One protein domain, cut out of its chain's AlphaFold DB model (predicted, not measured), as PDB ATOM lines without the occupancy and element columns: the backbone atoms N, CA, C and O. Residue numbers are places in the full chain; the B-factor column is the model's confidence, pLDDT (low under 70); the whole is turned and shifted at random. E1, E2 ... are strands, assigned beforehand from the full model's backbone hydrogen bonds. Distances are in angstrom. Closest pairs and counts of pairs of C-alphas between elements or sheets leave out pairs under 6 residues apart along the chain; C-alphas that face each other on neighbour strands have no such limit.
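This is residues 119 to 166 of the 185 residues of the protein "ZFYVE21" of Bugula neritina (UniProt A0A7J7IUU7). With little regular structure, this is one strongly twisted antiparallel sheet, E1 E2 E3, with E2 in the middle; residues 153 to 166 fold back, and 161 to 162 pair with E3. The strands form a meander, each the antiparallel neighbour of the one before. The printed part has 48 residues, 19 in named strands, no named helix; the class is all strand. It is only just compact, close to loose (radius of gyration of the C-alphas 11.5 A), and elongated, 35 by 21 by 15 A.

E2, residues 134 to 141, is the inner strand and bends by 52 degrees at residue 138. It forms a hairpin with edge strand E1, residues 119 to 124, at 134 degrees; N 121 and O 137, 2.8 A apart, are within hydrogen-bond range. It forms another with edge strand E3, residues 148 to 152, also at 134 degrees; N 140 and O 150, 2.9 A apart, are within hydrogen-bond range.

E1 runs 15.5 A from C-alpha 119 at (49.224, -45.267, 33.326), E2 20.7 A, and E3 12.4 A to C-alpha 152 at (47.381, -38.355, 26.630).

The farthest C-alphas, of Gln 131 and Ser 144, are 36.0 A apart. The printed part has no cut; both links are short. Residues 126 to 133 and 154 to 157 have pLDDT under 70.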
ATOM      1  N   ALA A 119      50.068 -44.081  33.376       94.00
ATOM      2  CA  ALA A 119      49.224 -45.267  33.326       94.00
ATOM      3  C   ALA A 119      47.871 -44.924  32.692       94.00
ATOM      4  O   ALA A 119      47.450 -43.767  32.715       94.00
ATOM      5  N   ALA A 120      47.216 -45.923  32.102       92.62
ATOM      6  CA  ALA A 120      45.880 -45.770  31.542       92.62
ATOM      7  C   ALA A 120      44.839 -45.683  32.668       92.62
ATOM      8  O   ALA A 120      44.838 -46.507  33.584       92.62
ATOM      9  N   PHE A 121      43.967 -44.683  32.590       90.44
ATOM     10  CA  PHE A 121      42.828 -44.494  33.479       90.44
ATOM     11  C   PHE A 121      41.604 -44.109  32.665       90.44
ATOM     12  O   PHE A 121      41.698 -43.336  31.712       90.44
ATOM     13  N   ASN A 122      40.444 -44.570  33.113       87.94
ATOM     14  CA  ASN A 122      39.180 -44.019  32.669       87.94
ATOM     15  C   ASN A 122      38.892 -42.733  33.443       87.94
ATOM     16  O   ASN A 122      38.737 -42.744  34.666       87.94
ATOM     17  N   VAL A 123      38.851 -41.615  32.731       86.12
ATOM     18  CA  VAL A 123      38.559 -40.295  33.282       86.12
ATOM     19  C   VAL A 123      37.105 -39.963  32.983       86.12
ATOM     20  O   VAL A 123      36.668 -40.023  31.833       86.12
ATOM     21  N   VAL A 124      36.365 -39.601  34.028       81.44
ATOM     22  CA  VAL A 124      34.963 -39.184  33.943       81.44
ATOM     23  C   VAL A 124      34.896 -37.680  34.176       81.44
ATOM     24  O   VAL A 124      35.276 -37.207  35.246       81.44
ATOM     25  N   SER A 125      34.410 -36.924  33.190       71.81
ATOM     26  CA  SER A 125      34.128 -35.495  33.373       71.81
ATOM     27  C   SER A 125      32.663 -35.301  33.746       71.81
ATOM     28  O   SER A 125      31.771 -35.644  32.976       71.81
ATOM     29  N   THR A 126      32.406 -34.733  34.923       65.81
ATOM     30  CA  THR A 126      31.050 -34.380  35.377       65.81
ATOM     31  C   THR A 126      30.578 -33.023  34.851       65.81
ATOM     32  O   THR A 126      29.419 -32.665  35.042       65.81
ATOM     33  N   LEU A 127      31.460 -32.259  34.197       60.44
ATOM     34  CA  LEU A 127      31.186 -30.892  33.739       60.44
ATOM     35  C   LEU A 127      30.474 -30.835  32.379       60.44
ATOM     36  O   LEU A 127      29.925 -29.793  32.028       60.44
ATOM     37  N   HIS A 128      30.452 -31.936  31.624       55.94
ATOM     38  CA  HIS A 128      29.791 -32.005  30.324       55.94
ATOM     39  C   HIS A 128      28.680 -33.055  30.347       55.94
ATOM     40  O   HIS A 128      28.916 -34.231  30.602       55.94
ATOM     41  N   SER A 129      27.459 -32.603  30.075       52.97
ATOM     42  CA  SER A 129      26.194 -33.344  30.103       52.97
ATOM     43  C   SER A 129      26.014 -34.357  28.962       52.97
ATOM     44  O   SER A 129      24.882 -34.636  28.570       52.97
ATOM     45  N   ASP A 130      27.101 -34.903  28.418       55.69
ATOM     46  CA  ASP A 130      27.018 -35.952  27.405       55.69
ATOM     47  C   ASP A 130      26.958 -37.321  28.080       55.69
ATOM     48  O   ASP A 130      27.811 -37.708  28.885       55.69
ATOM     49  N   GLN A 131      25.897 -38.055  27.756       55.69
ATOM     50  CA  GLN A 131      25.653 -39.384  28.288       55.69
ATOM     51  C   GLN A 131      26.788 -40.317  27.834       55.69
ATOM     52  O   GLN A 131      27.046 -40.451  26.640       55.69
ATOM     53  N   ASN A 132      27.453 -40.942  28.814       59.00
ATOM     54  CA  ASN A 132      28.646 -41.797  28.710       59.00
ATOM     55  C   ASN A 132      30.029 -41.101  28.627       59.00
ATOM     56  O   ASN A 132      30.948 -41.607  27.988       59.00
ATOM     57  N   GLY A 133      30.216 -39.976  29.332       63.59
ATOM     58  CA  GLY A 133      31.470 -39.199  29.442       63.59
ATOM     59  C   GLY A 133      32.690 -39.861  30.118       63.59
ATOM     60  O   GLY A 133      33.549 -39.144  30.634       63.59
ATOM     61  N   GLU A 134      32.782 -41.193  30.128       74.75
ATOM     62  CA  GLU A 134      33.967 -41.948  30.554       74.75
ATOM     63  C   GLU A 134      34.891 -42.168  29.349       74.75
ATOM     64  O   GLU A 134      34.471 -42.690  28.313       74.75
ATOM     65  N   ARG A 135      36.150 -41.738  29.451       81.62
ATOM     66  CA  ARG A 135      37.136 -41.889  28.371       81.62
ATOM     67  C   ARG A 135      38.475 -42.346  28.915       81.62
ATOM     68  O   ARG A 135      38.914 -41.881  29.962       81.62
ATOM     69  N   GLU A 136      39.145 -43.213  28.172       87.38
ATOM     70  CA  GLU A 136      40.481 -43.676  28.529       87.38
ATOM     71  C   GLU A 136      41.542 -42.616  28.185       87.38
ATOM     72  O   GLU A 136      41.599 -42.100  27.064       87.38
ATOM     73  N   PHE A 137      42.406 -42.316  29.151       89.50
ATOM     74  CA  PHE A 137      43.593 -41.482  28.982       89.50
ATOM     75  C   PHE A 137      44.799 -42.142  29.638       89.50
ATOM     76  O   PHE A 137      44.711 -42.672  30.745       89.50
ATOM     77  N   VAL A 138      45.969 -42.006  29.018       92.62
ATOM     78  CA  VAL A 138      47.236 -42.208  29.721       92.62
ATOM     79  C   VAL A 138      47.521 -40.954  30.539       92.62
ATOM     80  O   VAL A 138      47.863 -39.903  29.992       92.62
ATOM     81  N   CYS A 139      47.360 -41.062  31.854       93.56
ATOM     82  CA  CYS A 139      47.603 -39.976  32.796       93.56
ATOM     83  C   CYS A 139      49.027 -40.084  33.335       93.56
ATOM     84  O   CYS A 139      49.435 -41.156  33.793       93.56
ATOM     85  N   LYS A 140      49.785 -38.988  33.308       94.69
ATOM     86  CA  LYS A 140      51.175 -38.973  33.779       94.69
ATOM     87  C   LYS A 140      51.574 -37.649  34.403       94.69
ATOM     88  O   LYS A 140      51.013 -36.604  34.101       94.69
ATOM     89  N   LEU A 141      52.599 -37.694  35.240       94.50
ATOM     90  CA  LEU A 141      53.269 -36.511  35.755       94.50
ATOM     91  C   LEU A 141      54.236 -35.957  34.699       94.50
ATOM     92  O   LEU A 141      55.059 -36.706  34.171       94.50
ATOM     93  N   ALA A 142      54.184 -34.652  34.432       92.12
ATOM     94  CA  ALA A 142      55.098 -33.983  33.507       92.12
ATOM     95  C   ALA A 142      56.569 -34.249  33.911       92.12
ATOM     96  O   ALA A 142      56.969 -33.854  35.008       92.12
ATOM     97  N   PRO A 143      57.410 -34.885  33.071       87.00
ATOM     98  CA  PRO A 143      58.746 -35.323  33.496       87.00
ATOM     99  C   PRO A 143      59.727 -34.188  33.820       87.00
ATOM    100  O   PRO A 143      60.587 -34.343  34.686       87.00
ATOM    101  N   SER A 144      59.620 -33.055  33.121       80.50
ATOM    102  CA  SER A 144      60.558 -31.929  33.231       80.50
ATOM    103  C   SER A 144      60.289 -31.045  34.447       80.50
ATOM    104  O   SER A 144      61.225 -30.651  35.140       80.50
ATOM    105  N   SER A 145      59.017 -30.742  34.706       83.75
ATOM    106  CA  SER A 145      58.601 -29.841  35.779       83.75
ATOM    107  C   SER A 145      57.971 -30.560  36.954       83.75
ATOM    108  O   SER A 145      57.963 -30.007  38.037       83.75
ATOM    109  N   GLN A 146      57.402 -31.754  36.784       90.44
ATOM    110  CA  GLN A 146      56.606 -32.420  37.824       90.44
ATOM    111  C   GLN A 146      55.480 -31.520  38.366       90.44
ATOM    112  O   GLN A 146      55.022 -31.698  39.490       90.44
ATOM    113  N   ARG A 147      55.064 -30.518  37.583       91.62
ATOM    114  CA  ARG A 147      54.060 -29.526  37.971       91.62
ATOM    115  C   ARG A 147      52.680 -29.871  37.441       91.62
ATOM    116  O   ARG A 147      51.692 -29.534  38.074       91.62
ATOM    117  N   TYR A 148      52.620 -30.532  36.290       93.00
ATOM    118  CA  TYR A 148      51.369 -30.821  35.610       93.00
ATOM    119  C   TYR A 148      51.074 -32.317  35.589       93.00
ATOM    120  O   TYR A 148      51.982 -33.120  35.367       93.00
ATOM    121  N   ILE A 149      49.807 -32.677  35.777       93.69
ATOM    122  CA  ILE A 149      49.271 -33.968  35.348       93.69
ATOM    123  C   ILE A 149      48.820 -33.797  33.899       93.69
ATOM    124  O   ILE A 149      47.989 -32.942  33.593       93.69
ATOM    125  N   GLU A 150      49.411 -34.583  33.013       92.69
ATOM    126  CA  GLU A 150      49.145 -34.589  31.580       92.69
ATOM    127  C   GLU A 150      48.255 -35.778  31.222       92.69
ATOM    128  O   GLU A 150      48.467 -36.892  31.706       92.69
ATOM    129  N   PHE A 151      47.294 -35.536  30.332       91.12
ATOM    130  CA  PHE A 151      46.354 -36.530  29.829       91.12
ATOM    131  C   PHE A 151      46.651 -36.765  28.352       91.12
ATOM    132  O   PHE A 151      46.517 -35.859  27.529       91.12
ATOM    133  N   GLN A 152      47.099 -37.971  28.010       88.12
ATOM    134  CA  GLN A 152      47.381 -38.355  26.630       88.12
ATOM    135  C   GLN A 152      46.296 -39.313  26.143       88.12
ATOM    136  O   GLN A 152      46.142 -40.407  26.678       88.12
ATOM    137  N   GLY A 153      45.542 -38.900  25.129       80.44
ATOM    138  CA  GLY A 153      44.495 -39.707  24.511       80.44
ATOM    139  C   GLY A 153      44.196 -39.226  23.096       80.44
ATOM    140  O   GLY A 153      44.679 -38.177  22.669       80.44
ATOM    141  N   ASN A 154      43.372 -39.976  22.370       66.12
ATOM    142  CA  ASN A 154      43.034 -39.694  20.967       66.12
ATOM    143  C   ASN A 154      42.138 -38.451  20.774       66.12
ATOM    144  O   ASN A 154      41.745 -38.144  19.653       66.12
ATOM    145  N   SER A 155      41.783 -37.742  21.850       60.44
ATOM    146  CA  SER A 155      40.861 -36.607  21.821       60.44
ATOM    147  C   SER A 155      41.404 -35.442  22.661       60.44
ATOM    148  O   SER A 155      41.873 -35.656  23.776       60.44
ATOM    149  N   HIS A 156      41.331 -34.215  22.138       57.47
ATOM    150  CA  HIS A 156      41.897 -32.987  22.733       57.47
ATOM    151  C   HIS A 156      41.112 -32.423  23.941       57.47
ATOM    152  O   HIS A 156      41.199 -31.237  24.229       57.47
ATOM    153  N   PHE A 157      40.310 -33.230  24.637       63.22
ATOM    154  CA  PHE A 157      39.262 -32.721  25.538       63.22
ATOM    155  C   PHE A 157      39.645 -32.581  27.018       63.22
ATOM    156  O   PHE A 157      38.776 -32.238  27.813       63.22
ATOM    157  N   HIS A 158      40.892 -32.845  27.420       72.44
ATOM    158  CA  HIS A 158      41.287 -32.679  28.821       72.44
ATOM    159  C   HIS A 158      42.554 -31.835  28.958       72.44
ATOM    160  O   HIS A 158      43.639 -32.243  28.536       72.44
ATOM    161  N   ASP A 159      42.411 -30.669  29.584       84.38
ATOM    162  CA  ASP A 159      43.531 -29.793  29.905       84.38
ATOM    163  C   ASP A 159      44.449 -30.426  30.954       84.38
ATOM    164  O   ASP A 159      44.047 -31.251  31.779       84.38
ATOM    165  N   LYS A 160      45.720 -30.021  30.937       89.94
ATOM    166  CA  LYS A 160      46.667 -30.399  31.987       89.94
ATOM    167  C   LYS A 160      46.226 -29.815  33.334       89.94
ATOM    168  O   LYS A 160      45.822 -28.657  33.407       89.94
ATOM    169  N   ILE A 161      46.380 -30.581  34.410       91.12
ATOM    170  CA  ILE A 161      46.071 -30.111  35.769       91.12
ATOM    171  C   ILE A 161      47.360 -29.625  36.426       91.12
ATOM    172  O   ILE A 161      48.308 -30.398  36.544       91.12
ATOM    173  N   ASP A 162      47.411 -28.369  36.875       92.50
ATOM    174  CA  ASP A 162      48.505 -27.889  37.730       92.50
ATOM    175  C   ASP A 162      48.356 -28.498  39.130       92.50
ATOM    176  O   ASP A 162      47.344 -28.290  39.799       92.50
ATOM    177  N   ILE A 163      49.366 -29.230  39.600       92.56
ATOM    178  CA  ILE A 163      49.370 -29.879  40.917       92.56
ATOM    179  C   ILE A 163      49.169 -28.867  42.043       92.56
ATOM    180  O   ILE A 163      48.539 -29.189  43.046       92.56
ATOM    181  N   THR A 164      49.644 -27.633  41.870       90.94
ATOM    182  CA  THR A 164      49.464 -26.568  42.867       90.94
ATOM    183  C   THR A 164      48.013 -26.099  42.996       90.94
ATOM    184  O   THR A 164      47.667 -25.489  44.001       90.94
ATOM    185  N   SER A 165      47.157 -26.412  42.017       92.19
ATOM    186  CA  SER A 165      45.719 -26.113  42.052       92.19
ATOM    187  C   SER A 165      44.869 -27.235  42.660       92.19
ATOM    188  O   SER A 165      43.677 -27.043  42.893       92.19
ATOM    189  N   ILE A 166      45.454 -28.409  42.928       92.19
ATOM    190  CA  ILE A 166      44.721 -29.552  43.480       92.19
ATOM    191  C   ILE A 166      44.420 -29.301  44.960       92.19
ATOM    192  O   ILE A 166      45.326 -29.216  45.785       92.19
TER     193      ILE A 166